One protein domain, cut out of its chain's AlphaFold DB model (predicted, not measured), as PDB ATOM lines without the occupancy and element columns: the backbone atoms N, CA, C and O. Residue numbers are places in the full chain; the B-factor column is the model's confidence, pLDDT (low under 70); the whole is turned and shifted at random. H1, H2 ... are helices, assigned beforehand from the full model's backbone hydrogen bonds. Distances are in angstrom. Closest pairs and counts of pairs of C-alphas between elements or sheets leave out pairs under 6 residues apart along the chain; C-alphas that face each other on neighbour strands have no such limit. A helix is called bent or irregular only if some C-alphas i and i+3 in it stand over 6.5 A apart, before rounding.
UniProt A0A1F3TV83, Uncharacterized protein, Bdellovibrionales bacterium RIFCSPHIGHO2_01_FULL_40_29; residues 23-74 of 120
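Overview. This is residues 23 to 74 of the 120 residues of an uncharacterized protein of Bdellovibrionales bacterium RIFCSPHIGHO2_01_FULL_40_29 (UniProt A0A1F3TV83). Two long helices, H1 then H2, make an open helical hairpin, joined at one end and spreading toward the other, where residues 23 to 33 and 64 to 74 stick out free. The printed part has 52 residues with two named helices and no named strand, all helix in class. It is loose, with a radius of gyration of the C-alphas of 13.1 A, and flat, spanning 38 by 22 by 6 A.

Along the chain. Find C-alpha 23 at (205.462, 145.789, 128.187); from there H1, residues 23 to 47, runs 37.5 A. After Val 48, H2 covers residues 49 to 72 over 35.3 A and ends at C-alpha 72, (192.478, 147.934, 112.799). H2 is neither bent nor irregular, but only just: C-alphas 53 and 56 are 6.1 A apart.

Arrangement. H1 and H2 form a hairpin, running opposite ways at a shallow tilt of 18 degrees. They touch through residues 38 to 46 and 51 to 59 alone; look at Ser 45 and His 52, whose C-alphas are the closest, 5.0 A apart. O i to N i+4 pairs are within hydrogen-bond range in 18 of 21 cases in H1 and 17 of 20 in H2.

Size, cuts and confidence. The C-alphas farthest apart, of Ser 23 and Leu 50, are 39.9 A apart. The printed part has no cut, and the link from H1 to H2 is tight. Mean pLDDT of the printed part is 70.2, and 18 residues are under 70, among them 23 to 31 and 70 to 74.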
ATOM      1  N   SER A  23     206.393 145.333 129.247       43.28
ATOM      2  CA  SER A  23     205.462 145.789 128.187       43.28
ATOM      3  C   SER A  23     203.991 145.737 128.615       43.28
ATOM      4  O   SER A  23     203.173 146.550 128.170       43.28
ATOM      5  N   LEU A  24     203.669 144.844 129.560       48.12
ATOM      6  CA  LEU A  24     202.373 144.822 130.233       48.12
ATOM      7  C   LEU A  24     202.096 146.166 130.901       48.12
ATOM      8  O   LEU A  24     201.000 146.679 130.738       48.12
ATOM      9  N   LYS A  25     203.094 146.791 131.544       50.16
ATOM     10  CA  LYS A  25     202.936 148.091 132.213       50.16
ATOM     11  C   LYS A  25     202.532 149.213 131.259       50.16
ATOM     12  O   LYS A  25     201.685 150.012 131.625       50.16
ATOM     13  N   GLN A  26     203.079 149.284 130.042       54.03
ATOM     14  CA  GLN A  26     202.706 150.334 129.073       54.03
ATOM     15  C   GLN A  26     201.303 150.122 128.483       54.03
ATOM     16  O   GLN A  26     200.546 151.084 128.302       54.03
ATOM     17  N   ARG A  27     200.926 148.863 128.225       53.81
ATOM     18  CA  ARG A  27     199.574 148.513 127.764       53.81
ATOM     19  C   ARG A  27     198.536 148.699 128.873       53.81
ATOM     20  O   ARG A  27     197.483 149.284 128.621       53.81
ATOM     21  N   THR A  28     198.854 148.302 130.105       58.47
ATOM     22  CA  THR A  28     197.980 148.501 131.264       58.47
ATOM     23  C   THR A  28     197.901 149.965 131.657       58.47
ATOM     24  O   THR A  28     196.799 150.402 131.921       58.47
ATOM     25  N   LEU A  29     198.968 150.769 131.585       64.75
ATOM     26  CA  LEU A  29     198.902 152.226 131.818       64.75
ATOM     27  C   LEU A  29     197.933 152.925 130.862       64.75
ATOM     28  O   LEU A  29     197.192 153.819 131.267       64.75
ATOM     29  N   SER A  30     197.919 152.505 129.597       64.56
ATOM     30  CA  SER A  30     197.017 153.064 128.588       64.56
ATOM     31  C   SER A  30     195.562 152.655 128.835       64.56
ATOM     32  O   SER A  30     194.655 153.470 128.669       64.56
ATOM     33  N   ALA A  31     195.331 151.414 129.270       60.09
ATOM     34  CA  ALA A  31     194.009 150.948 129.683       60.09
ATOM     35  C   ALA A  31     193.550 151.617 130.994       60.09
ATOM     36  O   ALA A  31     192.422 152.093 131.077       60.09
ATOM     37  N   LEU A  32     194.441 151.744 131.981       72.31
ATOM     38  CA  LEU A  32     194.173 152.325 133.294       72.31
ATOM     39  C   LEU A  32     193.848 153.811 133.185       72.31
ATOM     40  O   LEU A  32     192.927 154.268 133.844       72.31
ATOM     41  N   LYS A  33     194.529 154.560 132.305       66.25
ATOM     42  CA  LYS A  33     194.176 155.959 132.021       66.25
ATOM     43  C   LYS A  33     192.747 156.094 131.508       66.25
ATOM     44  O   LYS A  33     192.048 156.996 131.948       66.25
ATOM     45  N   LYS A  34     192.301 155.197 130.620       69.56
ATOM     46  CA  LYS A  34     190.918 155.200 130.116       69.56
ATOM     47  C   LYS A  34     189.919 154.850 131.217       69.56
ATOM     48  O   LYS A  34     188.912 155.535 131.334       69.56
ATOM     49  N   VAL A  35     190.224 153.845 132.040       72.50
ATOM     50  CA  VAL A  35     189.390 153.440 133.186       72.50
ATOM     51  C   VAL A  35     189.296 154.553 134.232       72.50
ATOM     52  O   VAL A  35     188.204 154.839 134.707       72.50
ATOM     53  N   LEU A  36     190.407 155.225 134.543       78.19
ATOM     54  CA  LEU A  36     190.458 156.325 135.506       78.19
ATOM     55  C   LEU A  36     189.658 157.540 135.017       78.19
ATOM     56  O   LEU A  36     188.910 158.134 135.788       78.19
ATOM     57  N   LEU A  37     189.754 157.871 133.724       73.75
ATOM     58  CA  LEU A  37     188.929 158.910 133.096       73.75
ATOM     59  C   LEU A  37     187.437 158.559 133.167       73.75
ATOM     60  O   LEU A  37     186.628 159.420 133.503       73.75
ATOM     61  N   PHE A  38     187.093 157.292 132.918       71.38
ATOM     62  CA  PHE A  38     185.726 156.778 133.044       71.38
ATOM     63  C   PHE A  38     185.213 156.869 134.491       71.38
ATOM     64  O   PHE A  38     184.064 157.233 134.717       71.38
ATOM     65  N   TRP A  39     186.073 156.592 135.474       73.94
ATOM     66  CA  TRP A  39     185.760 156.682 136.903       73.94
ATOM     67  C   TRP A  39     185.509 158.121 137.365       73.94
ATOM     68  O   TRP A  39     184.529 158.383 138.058       73.94
ATOM     69  N   ILE A  40     186.347 159.071 136.939       75.94
ATOM     70  CA  ILE A  40     186.157 160.498 137.248       75.94
ATOM     71  C   ILE A  40     184.850 161.008 136.626       75.94
ATOM     72  O   ILE A  40     184.086 161.712 137.285       75.94
ATOM     73  N   PHE A  41     184.552 160.604 135.388       70.62
ATOM     74  CA  PHE A  41     183.291 160.937 134.726       70.62
ATOM     75  C   PHE A  41     182.073 160.325 135.429       70.62
ATOM     76  O   PHE A  41     181.054 160.999 135.552       70.62
ATOM     77  N   ALA A  42     182.171 159.090 135.929       67.62
ATOM     78  CA  ALA A  42     181.093 158.443 136.676       67.62
ATOM     79  C   ALA A  42     180.747 159.200 137.970       67.62
ATOM     80  O   ALA A  42     179.572 159.420 138.252       67.62
ATOM     81  N   ILE A  43     181.757 159.665 138.715       76.12
ATOM     82  CA  ILE A  43     181.555 160.460 139.936       76.12
ATOM     83  C   ILE A  43     180.994 161.848 139.594       76.12
ATOM     84  O   ILE A  43     180.017 162.283 140.200       76.12
ATOM     85  N   ALA A  44     181.550 162.525 138.583       70.94
ATOM     86  CA  ALA A  44     181.053 163.828 138.131       70.94
ATOM     87  C   ALA A  44     179.593 163.759 137.645       70.94
ATOM     88  O   ALA A  44     178.814 164.694 137.827       70.94
ATOM     89  N   SER A  45     179.206 162.624 137.067       67.75
ATOM     90  CA  SER A  45     177.867 162.389 136.549       67.75
ATOM     91  C   SER A  45     176.787 162.233 137.625       67.75
ATOM     92  O   SER A  45     175.614 162.409 137.303       67.75
ATOM     93  N   ILE A  46     177.146 161.913 138.870       71.94
ATOM     94  CA  ILE A  46     176.186 161.824 139.984       71.94
ATOM     95  C   ILE A  46     175.687 163.219 140.390       71.94
ATOM     96  O   ILE A  46     174.565 163.362 140.865       71.94
ATOM     97  N   VAL A  47     176.495 164.259 140.160       74.38
ATOM     98  CA  VAL A  47     176.197 165.634 140.588       74.38
ATOM     99  C   VAL A  47     175.294 166.369 139.585       74.38
ATOM    100  O   VAL A  47     174.613 167.321 139.959       74.38
ATOM    101  N   VAL A  48     175.240 165.933 138.317       77.00
ATOM    102  CA  VAL A  48     174.484 166.622 137.255       77.00
ATOM    103  C   VAL A  48     173.691 165.621 136.392       77.00
ATOM    104  O   VAL A  48     174.244 165.057 135.442       77.00
ATOM    105  N   PRO A  49     172.380 165.434 136.645       71.31
ATOM    106  CA  PRO A  49     171.528 164.487 135.910       71.31
ATOM    107  C   PRO A  49     171.493 164.722 134.393       71.31
ATOM    108  O   PRO A  49     171.474 163.775 133.610       71.31
ATOM    109  N   LEU A  50     171.543 165.988 133.963       70.81
ATOM    110  CA  LEU A  50     171.592 166.361 132.545       70.81
ATOM    111  C   LEU A  50     172.908 165.948 131.872       70.81
ATOM    112  O   LEU A  50     172.909 165.563 130.707       70.81
ATOM    113  N   LEU A  51     174.027 165.993 132.600       75.50
ATOM    114  CA  LEU A  51     175.340 165.663 132.052       75.50
ATOM    115  C   LEU A  51     175.492 164.143 131.872       75.50
ATOM    116  O   LEU A  51     176.074 163.709 130.880       75.50
ATOM    117  N   HIS A  52     174.891 163.328 132.752       75.88
ATOM    118  CA  HIS A  52     174.869 161.860 132.640       75.88
ATOM    119  C   HIS A  52     174.401 161.380 131.260       75.88
ATOM    120  O   HIS A  52     175.027 160.509 130.651       75.88
ATOM    121  N   PHE A  53     173.337 162.005 130.741       78.31
ATOM    122  CA  PHE A  53     172.705 161.628 129.478       78.31
ATOM    123  C   PHE A  53     173.587 161.859 128.247       78.31
ATOM    124  O   PHE A  53     173.382 161.198 127.237       78.31
ATOM    125  N   ILE A  54     174.573 162.760 128.312       79.94
ATOM    126  CA  ILE A  54     175.538 162.995 127.226       79.94
ATOM    127  C   ILE A  54     176.817 162.186 127.463       79.94
ATOM    128  O   ILE A  54     177.388 161.616 126.531       79.94
ATOM    129  N   LEU A  55     177.265 162.120 128.716       72.38
ATOM    130  CA  LEU A  55     178.535 161.509 129.092       72.38
ATOM    131  C   LEU A  55     178.549 160.004 128.876       72.38
ATOM    132  O   LEU A  55     179.489 159.501 128.267       72.38
ATOM    133  N   VAL A  56     177.519 159.293 129.338       77.75
ATOM    134  CA  VAL A  56     177.436 157.833 129.200       77.75
ATOM    135  C   VAL A  56     177.437 157.392 127.730       77.75
ATOM    136  O   VAL A  56     178.308 156.594 127.368       77.75
ATOM    137  N   PRO A  57     176.561 157.908 126.842       78.81
ATOM    138  CA  PRO A  57     176.613 157.530 125.433       78.81
ATOM    139  C   PRO A  57     177.874 158.049 124.739       78.81
ATOM    140  O   PRO A  57     178.451 157.325 123.930       78.81
ATOM    141  N   GLY A  58     178.364 159.246 125.083       83.88
ATOM    142  CA  GLY A  58     179.600 159.793 124.520       83.88
ATOM    143  C   GLY A  58     180.819 158.913 124.806       83.88
ATOM    144  O   GLY A  58     181.586 158.589 123.895       83.88
ATOM    145  N   PHE A  59     180.974 158.454 126.049       77.62
ATOM    146  CA  PHE A  59     182.061 157.554 126.433       77.62
ATOM    147  C   PHE A  59     181.912 156.156 125.825       77.62
ATOM    148  O   PHE A  59     182.915 155.557 125.429       77.62
ATOM    149  N   LEU A  60     180.683 155.645 125.710       80.69
ATOM    150  CA  LEU A  60     180.409 154.357 125.075       80.69
ATOM    151  C   LEU A  60     180.772 154.394 123.580       80.69
ATOM    152  O   LEU A  60     181.501 153.525 123.102       80.69
ATOM    153  N   ILE A  61     180.367 155.445 122.863       85.75
ATOM    154  CA  ILE A  61     180.698 155.648 121.445       85.75
ATOM    155  C   ILE A  61     182.210 155.844 121.263       85.75
ATOM    156  O   ILE A  61     182.830 155.165 120.441       85.75
ATOM    157  N   GLY A  62     182.831 156.719 122.061       83.00
ATOM    158  CA  GLY A  62     184.273 156.971 122.005       83.00
ATOM    159  C   GLY A  62     185.103 155.716 122.290       83.00
ATOM    160  O   GLY A  62     186.083 155.445 121.592       83.00
ATOM    161  N   GLY A  63     184.677 154.903 123.263       77.62
ATOM    162  CA  GLY A  63     185.288 153.615 123.585       77.62
ATOM    163  C   GLY A  63     185.219 152.624 122.422       77.62
ATOM    164  O   GLY A  63     186.245 152.056 122.047       77.62
ATOM    165  N   VAL A  64     184.042 152.466 121.807       82.56
ATOM    166  CA  VAL A  64     183.836 151.572 120.654       82.56
ATOM    167  C   VAL A  64     184.667 152.015 119.449       82.56
ATOM    168  O   VAL A  64     185.340 151.184 118.836       82.56
ATOM    169  N   ILE A  65     184.683 153.310 119.123       83.69
ATOM    170  CA  ILE A  65     185.484 153.846 118.010       83.69
ATOM    171  C   ILE A  65     186.975 153.624 118.271       83.69
ATOM    172  O   ILE A  65     187.684 153.115 117.402       83.69
ATOM    173  N   ALA A  66     187.457 153.946 119.474       74.00
ATOM    174  CA  ALA A  66     188.853 153.742 119.837       74.00
ATOM    175  C   ALA A  66     189.243 152.257 119.802       74.00
ATOM    176  O   ALA A  66     190.342 151.929 119.361       74.00
ATOM    177  N   PHE A  67     188.354 151.356 120.227       73.06
ATOM    178  CA  PHE A  67     188.562 149.911 120.147       73.06
ATOM    179  C   PHE A  67     188.633 149.428 118.696       73.06
ATOM    180  O   PHE A  67     189.556 148.702 118.334       73.06
ATOM    181  N   ARG A  68     187.716 149.888 117.834       75.62
ATOM    182  CA  ARG A  68     187.725 149.581 116.394       75.62
ATOM    183  C   ARG A  68     188.991 150.090 115.709       75.62
ATOM    184  O   ARG A  68     189.587 149.360 114.919       75.62
ATOM    185  N   LEU A  69     189.415 151.313 116.021       71.12
ATOM    186  CA  LEU A  69     190.636 151.903 115.476       71.12
ATOM    187  C   LEU A  69     191.880 151.152 115.966       71.12
ATOM    188  O   LEU A  69     192.773 150.861 115.176       71.12
ATOM    189  N   HIS A  70     191.913 150.774 117.245       69.44
ATOM    190  CA  HIS A  70     193.006 149.993 117.814       69.44
ATOM    191  C   HIS A  70     193.096 148.590 117.197       69.44
ATOM    192  O   HIS A  70     194.180 148.183 116.786       69.44
ATOM    193  N   MET A  71     191.967 147.887 117.045       61.28
ATOM    194  CA  MET A  71     191.929 146.584 116.372       61.28
ATOM    195  C   MET A  71     192.400 146.676 114.918       61.28
ATOM    196  O   MET A  71     193.210 145.859 114.493       61.28
ATOM    197  N   ARG A  72     191.978 147.704 114.167       58.72
ATOM    198  CA  ARG A  72     192.478 147.934 112.799       58.72
ATOM    199  C   ARG A  72     193.982 148.178 112.757       58.72
ATOM    200  O   ARG A  72     194.661 147.669 111.869       58.72
ATOM    201  N   ASN A  73     194.504 148.906 113.734       53.56
ATOM    202  CA  ASN A  73     195.928 149.167 113.836       53.56
ATOM    203  C   ASN A  73     196.736 147.973 114.347       53.56
ATOM    204  O   ASN A  73     197.939 148.110 114.387       53.56
ATOM    205  N   THR A  74     196.166 146.824 114.723       52.28
ATOM    206  CA  THR A  74     196.962 145.707 115.283       52.28
ATOM    207  C   THR A  74     197.669 144.864 114.201       52.28
ATOM    208  O   THR A  74     198.474 143.995 114.516       52.28
TER     209      THR A  74